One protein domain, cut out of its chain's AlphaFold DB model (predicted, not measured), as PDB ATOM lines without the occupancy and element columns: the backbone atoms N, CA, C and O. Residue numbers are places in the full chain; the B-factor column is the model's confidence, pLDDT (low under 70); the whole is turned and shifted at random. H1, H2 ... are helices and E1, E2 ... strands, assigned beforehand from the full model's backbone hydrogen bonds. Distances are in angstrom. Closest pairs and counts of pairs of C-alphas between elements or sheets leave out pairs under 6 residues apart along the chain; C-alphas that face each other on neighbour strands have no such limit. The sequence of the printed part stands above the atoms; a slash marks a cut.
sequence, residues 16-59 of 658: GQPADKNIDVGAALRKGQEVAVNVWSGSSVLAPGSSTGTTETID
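AT A GLANCE: This is residues 16 to 59 of the 658 residues of the protein "PKS_ER domain-containing protein" of Gibberella zeae (UniProt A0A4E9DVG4). A small, three-stranded antiparallel sheet stands between one short helix, H1, past one end of it and the loop of residues 41 to 50 past the other end, and these three parts follow one another along the longest axis. H1 does not cover a face of the sheet, and the loop joins E2 and E3 as a hairpin. The printed part has 44 residues, with E1, H1, E2 and E3 named in that order along the chain, and the order across the sheet is E1, E2, E3. The class is mixed, helices and strands, with under half of the residues in named elements. The whole is only just compact, close to loose, with a radius of gyration of the C-alphas of 10.9 A, and only just elongated, with spans of 30 by 20 by 19 A.

HOW THE PARTS SIT: E1, residues 16 to 18, is an edge strand and the antiparallel neighbour of E2, residues 36 to 40, at 142 degrees between their directions. Across this pair N 17 and O 38 are 2.9 A apart and N 38 and O 17 are 2.8 A apart, both within hydrogen-bond range. H1, residues 25 to 30, is not on the sheet. The closest C-alphas of E1 and H1 are those of Pro 18 and Val 25, 7.6 A apart. In H1 every O i to N i+4 pair is within hydrogen-bond range. E2 is the inner strand, and with E3, residues 51 to 57, it forms an antiparallel hairpin at 147 degrees. Here N 37 and O 56 are 2.8 A apart and N 52 and O 39 are 3.0 A apart, both within hydrogen-bond range. C-alphas 38 and 55 face each other at 4.6 A. E3 is the other edge strand. H1 and E3 are apart.

IN THESE COORDINATES: E1 begins at C-alpha 16, at (138.112, 221.515, 198.761), and measures 6.4 A from first to last C-alpha. H1 begins at C-alpha 25, at (140.021, 210.538, 197.047), and measures 8.6 A. E2, from Ala 36 to Trp 40, measures 12.9 A. E3, the longest strand with 7 residues, measures 15.4 A and ends at C-alpha 57, at (140.201, 219.467, 190.074).

THE WHOLE: The two C-alphas farthest apart are those of Lys 31 and Gly 49, at 30.3 A. The first and last printed C-alphas, of Gly 16 and Asp 59, are 11.7 A apart. The printed part has no cut. The link from H1 to E2 is tight, and the links from E1 to H1 and from E2 to E3 are short. The mean pLDDT of the printed part of this model is 94.5, and no printed residue is under 70.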
ATOM      1  N   GLY A  16     139.181 222.044 199.580       93.69
ATOM      2  CA  GLY A  16     138.112 221.515 198.761       93.69
ATOM      3  C   GLY A  16     137.405 220.362 199.450       93.69
ATOM      4  O   GLY A  16     138.037 219.513 200.072       93.69
ATOM      5  N   GLN A  17     136.085 220.326 199.314       95.31
ATOM      6  CA  GLN A  17     135.285 219.151 199.640       95.31
ATOM      7  C   GLN A  17     135.042 218.358 198.350       95.31
ATOM      8  O   GLN A  17     134.580 218.967 197.384       95.31
ATOM      9  N   PRO A  18     135.295 217.037 198.300       95.38
ATOM     10  CA  PRO A  18     134.984 216.222 197.125       95.38
ATOM     11  C   PRO A  18     133.537 216.414 196.659       95.38
ATOM     12  O   PRO A  18     132.609 216.397 197.470       95.38
ATOM     13  N   ALA A  19     133.350 216.633 195.355       94.88
ATOM     14  CA  ALA A  19     132.024 216.823 194.769       94.88
ATOM     15  C   ALA A  19     131.190 215.531 194.832       94.88
ATOM     16  O   ALA A  19     129.993 215.579 195.118       94.88
ATOM     17  N   ASP A  20     131.836 214.378 194.630       94.38
ATOM     18  CA  ASP A  20     131.276 213.074 194.974       94.38
ATOM     19  C   ASP A  20     131.622 212.737 196.428       94.38
ATOM     20  O   ASP A  20     132.779 212.533 196.780       94.38
ATOM     21  N   LYS A  21     130.603 212.655 197.283       89.88
ATOM     22  CA  LYS A  21     130.754 212.331 198.708       89.88
ATOM     23  C   LYS A  21     131.178 210.883 198.985       89.88
ATOM     24  O   LYS A  21     131.511 210.576 200.124       89.88
ATOM     25  N   ASN A  22     131.093 210.000 197.989       90.94
ATOM     26  CA  ASN A  22     131.411 208.579 198.125       90.94
ATOM     27  C   ASN A  22     132.773 208.218 197.515       90.94
ATOM     28  O   ASN A  22     133.157 207.050 197.544       90.94
ATOM     29  N   ILE A  23     133.486 209.187 196.932       95.44
ATOM     30  CA  ILE A  23     134.773 208.918 196.300       95.44
ATOM     31  C   ILE A  23     135.854 208.688 197.357       95.44
ATOM     32  O   ILE A  23     136.055 209.501 198.260       95.44
ATOM     33  N   ASP A  24     136.608 207.603 197.205       97.12
ATOM     34  CA  ASP A  24     137.893 207.467 197.882       97.12
ATOM     35  C   ASP A  24     138.915 208.332 197.140       97.12
ATOM     36  O   ASP A  24     139.463 207.934 196.108       97.12
ATOM     37  N   VAL A  25     139.131 209.543 197.655       96.81
ATOM     38  CA  VAL A  25     140.021 210.538 197.047       96.81
ATOM     39  C   VAL A  25     141.419 209.968 196.821       96.81
ATOM     40  O   VAL A  25     141.965 210.113 195.731       96.81
ATOM     41  N   GLY A  26     142.005 209.303 197.815       96.19
ATOM     42  CA  GLY A  26     143.378 208.820 197.693       96.19
ATOM     43  C   GLY A  26     143.503 207.657 196.714       96.19
ATOM     44  O   GLY A  26     144.396 207.671 195.865       96.19
ATOM     45  N   ALA A  27     142.557 206.712 196.729       96.56
ATOM     46  CA  ALA A  27     142.539 205.619 195.757       96.56
ATOM     47  C   ALA A  27     142.283 206.113 194.320       96.56
ATOM     48  O   ALA A  27     142.893 205.600 193.376       96.56
ATOM     49  N   ALA A  28     141.409 207.110 194.135       96.69
ATOM     50  CA  ALA A  28     141.141 207.727 192.836       96.69
ATOM     51  C   ALA A  28     142.395 208.425 192.282       96.69
ATOM     52  O   ALA A  28     142.820 208.140 191.159       96.69
ATOM     53  N   LEU A  29     143.056 209.251 193.101       95.62
ATOM     54  CA  LEU A  29     144.296 209.937 192.725       95.62
ATOM     55  C   LEU A  29     145.432 208.952 192.424       95.62
ATOM     56  O   LEU A  29     146.156 209.119 191.442       95.62
ATOM     57  N   ARG A  30     145.565 207.871 193.204       94.56
ATOM     58  CA  ARG A  30     146.569 206.823 192.958       94.56
ATOM     59  C   ARG A  30     146.367 206.103 191.618       94.56
ATOM     60  O   ARG A  30     147.349 205.658 191.018       94.56
ATOM     61  N   LYS A  31     145.120 206.016 191.136       94.75
ATOM     62  CA  LYS A  31     144.736 205.478 189.817       94.75
ATOM     63  C   LYS A  31     144.811 206.514 188.686       94.75
ATOM     64  O   LYS A  31     144.512 206.173 187.545       94.75
ATOM     65  N   GLY A  32     145.208 207.755 188.981       93.12
ATOM     66  CA  GLY A  32     145.268 208.847 188.007       93.12
ATOM     67  C   GLY A  32     143.894 209.353 187.564       93.12
ATOM     68  O   GLY A  32     143.767 209.865 186.455       93.12
ATOM     69  N   GLN A  33     142.861 209.165 188.389       95.50
ATOM     70  CA  GLN A  33     141.521 209.684 188.127       95.50
ATOM     71  C   GLN A  33     141.424 211.145 188.571       95.50
ATOM     72  O   GLN A  33     141.961 211.525 189.612       95.50
ATOM     73  N   GLU A  34     140.710 211.958 187.795       95.44
ATOM     74  CA  GLU A  34     140.403 213.335 188.169       95.44
ATOM     75  C   GLU A  34     139.379 213.358 189.309       95.44
ATOM     76  O   GLU A  34     138.339 212.699 189.247       95.44
ATOM     77  N   VAL A  35     139.670 214.136 190.352       96.94
ATOM     78  CA  VAL A  35     138.777 214.324 191.499       96.94
ATOM     79  C   VAL A  35     138.362 215.787 191.557       96.94
ATOM     80  O   VAL A  35     139.182 216.662 191.834       96.94
ATOM     81  N   ALA A  36     137.082 216.049 191.302       96.62
ATOM     82  CA  ALA A  36     136.503 217.382 191.416       96.62
ATOM     83  C   ALA A  36     136.196 217.727 192.883       96.62
ATOM     84  O   ALA A  36     135.645 216.910 193.626       96.62
ATOM     85  N   VAL A  37     136.507 218.956 193.292       96.56
ATOM     86  CA  VAL A  37     136.283 219.478 194.643       96.56
ATOM     87  C   VAL A  37     135.559 220.819 194.612       96.56
ATOM     88  O   VAL A  37     135.893 221.710 193.835       96.56
ATOM     89  N   ASN A  38     134.581 220.985 195.496       97.19
ATOM     90  CA  ASN A  38     133.942 222.263 195.780       97.19
ATOM     91  C   ASN A  38     134.854 223.077 196.695       97.19
ATOM     92  O   ASN A  38     135.152 222.642 197.811       97.19
ATOM     93  N   VAL A  39     135.298 224.238 196.226       96.25
ATOM     94  CA  VAL A  39     136.293 225.058 196.920       96.25
ATOM     95  C   VAL A  39     135.665 225.812 198.094       96.25
ATOM     96  O   VAL A  39     134.509 226.247 198.066       96.25
ATOM     97  N   TRP A  40     136.460 225.957 199.147       96.44
ATOM     98  CA  TRP A  40     136.157 226.737 200.337       96.44
ATOM     99  C   TRP A  40     137.106 227.937 200.448       96.44
ATOM    100  O   TRP A  40     138.233 227.905 199.959       96.44
ATOM    101  N   SER A  41     136.628 229.026 201.054       94.50
ATOM    102  CA  SER A  41     137.339 230.312 201.100       94.50
ATOM    103  C   SER A  41     138.506 230.355 202.091       94.50
ATOM    104  O   SER A  41     139.336 231.260 202.007       94.50
ATOM    105  N   GLY A  42     138.575 229.403 203.023       91.94
ATOM    106  CA  GLY A  42     139.661 229.277 203.987       91.94
ATOM    107  C   GLY A  42     140.927 228.649 203.405       91.94
ATOM    108  O   GLY A  42     140.935 228.059 202.327       91.94
ATOM    109  N   SER A  43     142.012 228.763 204.168       88.00
ATOM    110  CA  SER A  43     143.325 228.193 203.839       88.00
ATOM    111  C   SER A  43     143.740 227.039 204.756       88.00
ATOM    112  O   SER A  43     144.789 226.450 204.527       88.00
ATOM    113  N   SER A  44     142.949 226.741 205.795       91.75
ATOM    114  CA  SER A  44     143.202 225.686 206.788       91.75
ATOM    115  C   SER A  44     141.938 224.883 207.088       91.75
ATOM    116  O   SER A  44     140.859 225.467 207.189       91.75
ATOM    117  N   VAL A  45     142.040 223.563 207.284       92.31
ATOM    118  CA  VAL A  45     140.887 222.753 207.729       92.31
ATOM    119  C   VAL A  45     140.433 223.130 209.143       92.31
ATOM    120  O   VAL A  45     139.293 222.860 209.510       92.31
ATOM    121  N   LEU A  46     141.292 223.802 209.921       94.06
ATOM    122  CA  LEU A  46     140.947 224.377 211.224       94.06
ATOM    123  C   LEU A  46     140.048 225.616 211.091       94.06
ATOM    124  O   LEU A  46     139.325 225.964 212.022       94.06
ATOM    125  N   ALA A  47     140.086 226.280 209.935       92.81
ATOM    126  CA  ALA A  47     139.300 227.466 209.616       92.81
ATOM    127  C   ALA A  47     138.892 227.445 208.126       92.81
ATOM    128  O   ALA A  47     139.393 228.249 207.334       92.81
ATOM    129  N   PRO A  48     137.985 226.532 207.720       91.81
ATOM    130  CA  PRO A  48     137.691 226.280 206.308       91.81
ATOM    131  C   PRO A  48     136.951 227.439 205.624       91.81
ATOM    132  O   PRO A  48     136.905 227.500 204.400       91.81
ATOM    133  N   GLY A  49     136.386 228.386 206.377       94.56
ATOM    134  CA  GLY A  49     135.635 229.510 205.819       94.56
ATOM    135  C   GLY A  49     134.260 229.084 205.298       94.56
ATOM    136  O   GLY A  49     133.536 228.351 205.967       94.56
ATOM    137  N   SER A  50     133.889 229.565 204.114       95.31
ATOM    138  CA  SER A  50     132.603 229.315 203.455       95.31
ATOM    139  C   SER A  50     132.807 228.734 202.057       95.31
ATOM    140  O   SER A  50     133.826 228.996 201.422       95.31
ATOM    141  N   SER A  51     131.821 227.999 201.540       94.00
ATOM    142  CA  SER A  51     131.843 227.564 200.139       94.00
ATOM    143  C   SER A  51     131.943 228.768 199.197       94.00
ATOM    144  O   SER A  51     131.273 229.783 199.402       94.00
ATOM    145  N   THR A  52     132.782 228.659 198.170       95.38
ATOM    146  CA  THR A  52     132.966 229.705 197.152       95.38
ATOM    147  C   THR A  52     131.996 229.563 195.978       95.38
ATOM    148  O   THR A  52     131.905 230.467 195.153       95.38
ATOM    149  N   GLY A  53     131.302 228.422 195.868       93.75
ATOM    150  CA  GLY A  53     130.497 228.062 194.697       93.75
ATOM    151  C   GLY A  53     131.313 227.677 193.457       93.75
ATOM    152  O   GLY A  53     130.729 227.437 192.405       93.75
ATOM    153  N   THR A  54     132.645 227.612 193.560       94.94
ATOM    154  CA  THR A  54     133.534 227.200 192.466       94.94
ATOM    155  C   THR A  54     133.977 225.751 192.645       94.94
ATOM    156  O   THR A  54     134.183 225.288 193.770       94.94
ATOM    157  N   THR A  55     134.165 225.050 191.532       95.75
ATOM    158  CA  THR A  55     134.695 223.683 191.505       95.75
ATOM    159  C   THR A  55     136.068 223.689 190.850       95.75
ATOM    160  O   THR A  55     136.259 224.345 189.832       95.75
ATOM    161  N   GLU A  56     137.002 222.943 191.427       95.12
ATOM    162  CA  GLU A  56     138.354 222.734 190.903       95.12
ATOM    163  C   GLU A  56     138.654 221.236 190.823       95.12
ATOM    164  O   GLU A  56     137.942 220.423 191.412       95.12
ATOM    165  N   THR A  57     139.709 220.855 190.104       95.12
ATOM    166  CA  THR A  57     140.201 219.467 190.074       95.12
ATOM    167  C   THR A  57     141.475 219.361 190.900       95.12
ATOM    168  O   THR A  57     142.339 220.234 190.815       95.12
ATOM    169  N   ILE A  58     141.599 218.309 191.709       94.06
ATOM    170  CA  ILE A  58     142.808 218.079 192.506       94.06
ATOM    171  C   ILE A  58     143.992 217.807 191.568       94.06
ATOM    172  O   ILE A  58     144.020 216.790 190.883       94.06
ATOM    173  N   ASP A  59     144.985 218.697 191.591       91.19
ATOM    174  CA  ASP A  59     146.302 218.475 190.978       91.19
ATOM    175  C   ASP A  59     147.200 217.642 191.910       91.19
ATOM    176  O   ASP A  59     147.714 216.583 191.554       91.19
TER     177      ASP A  59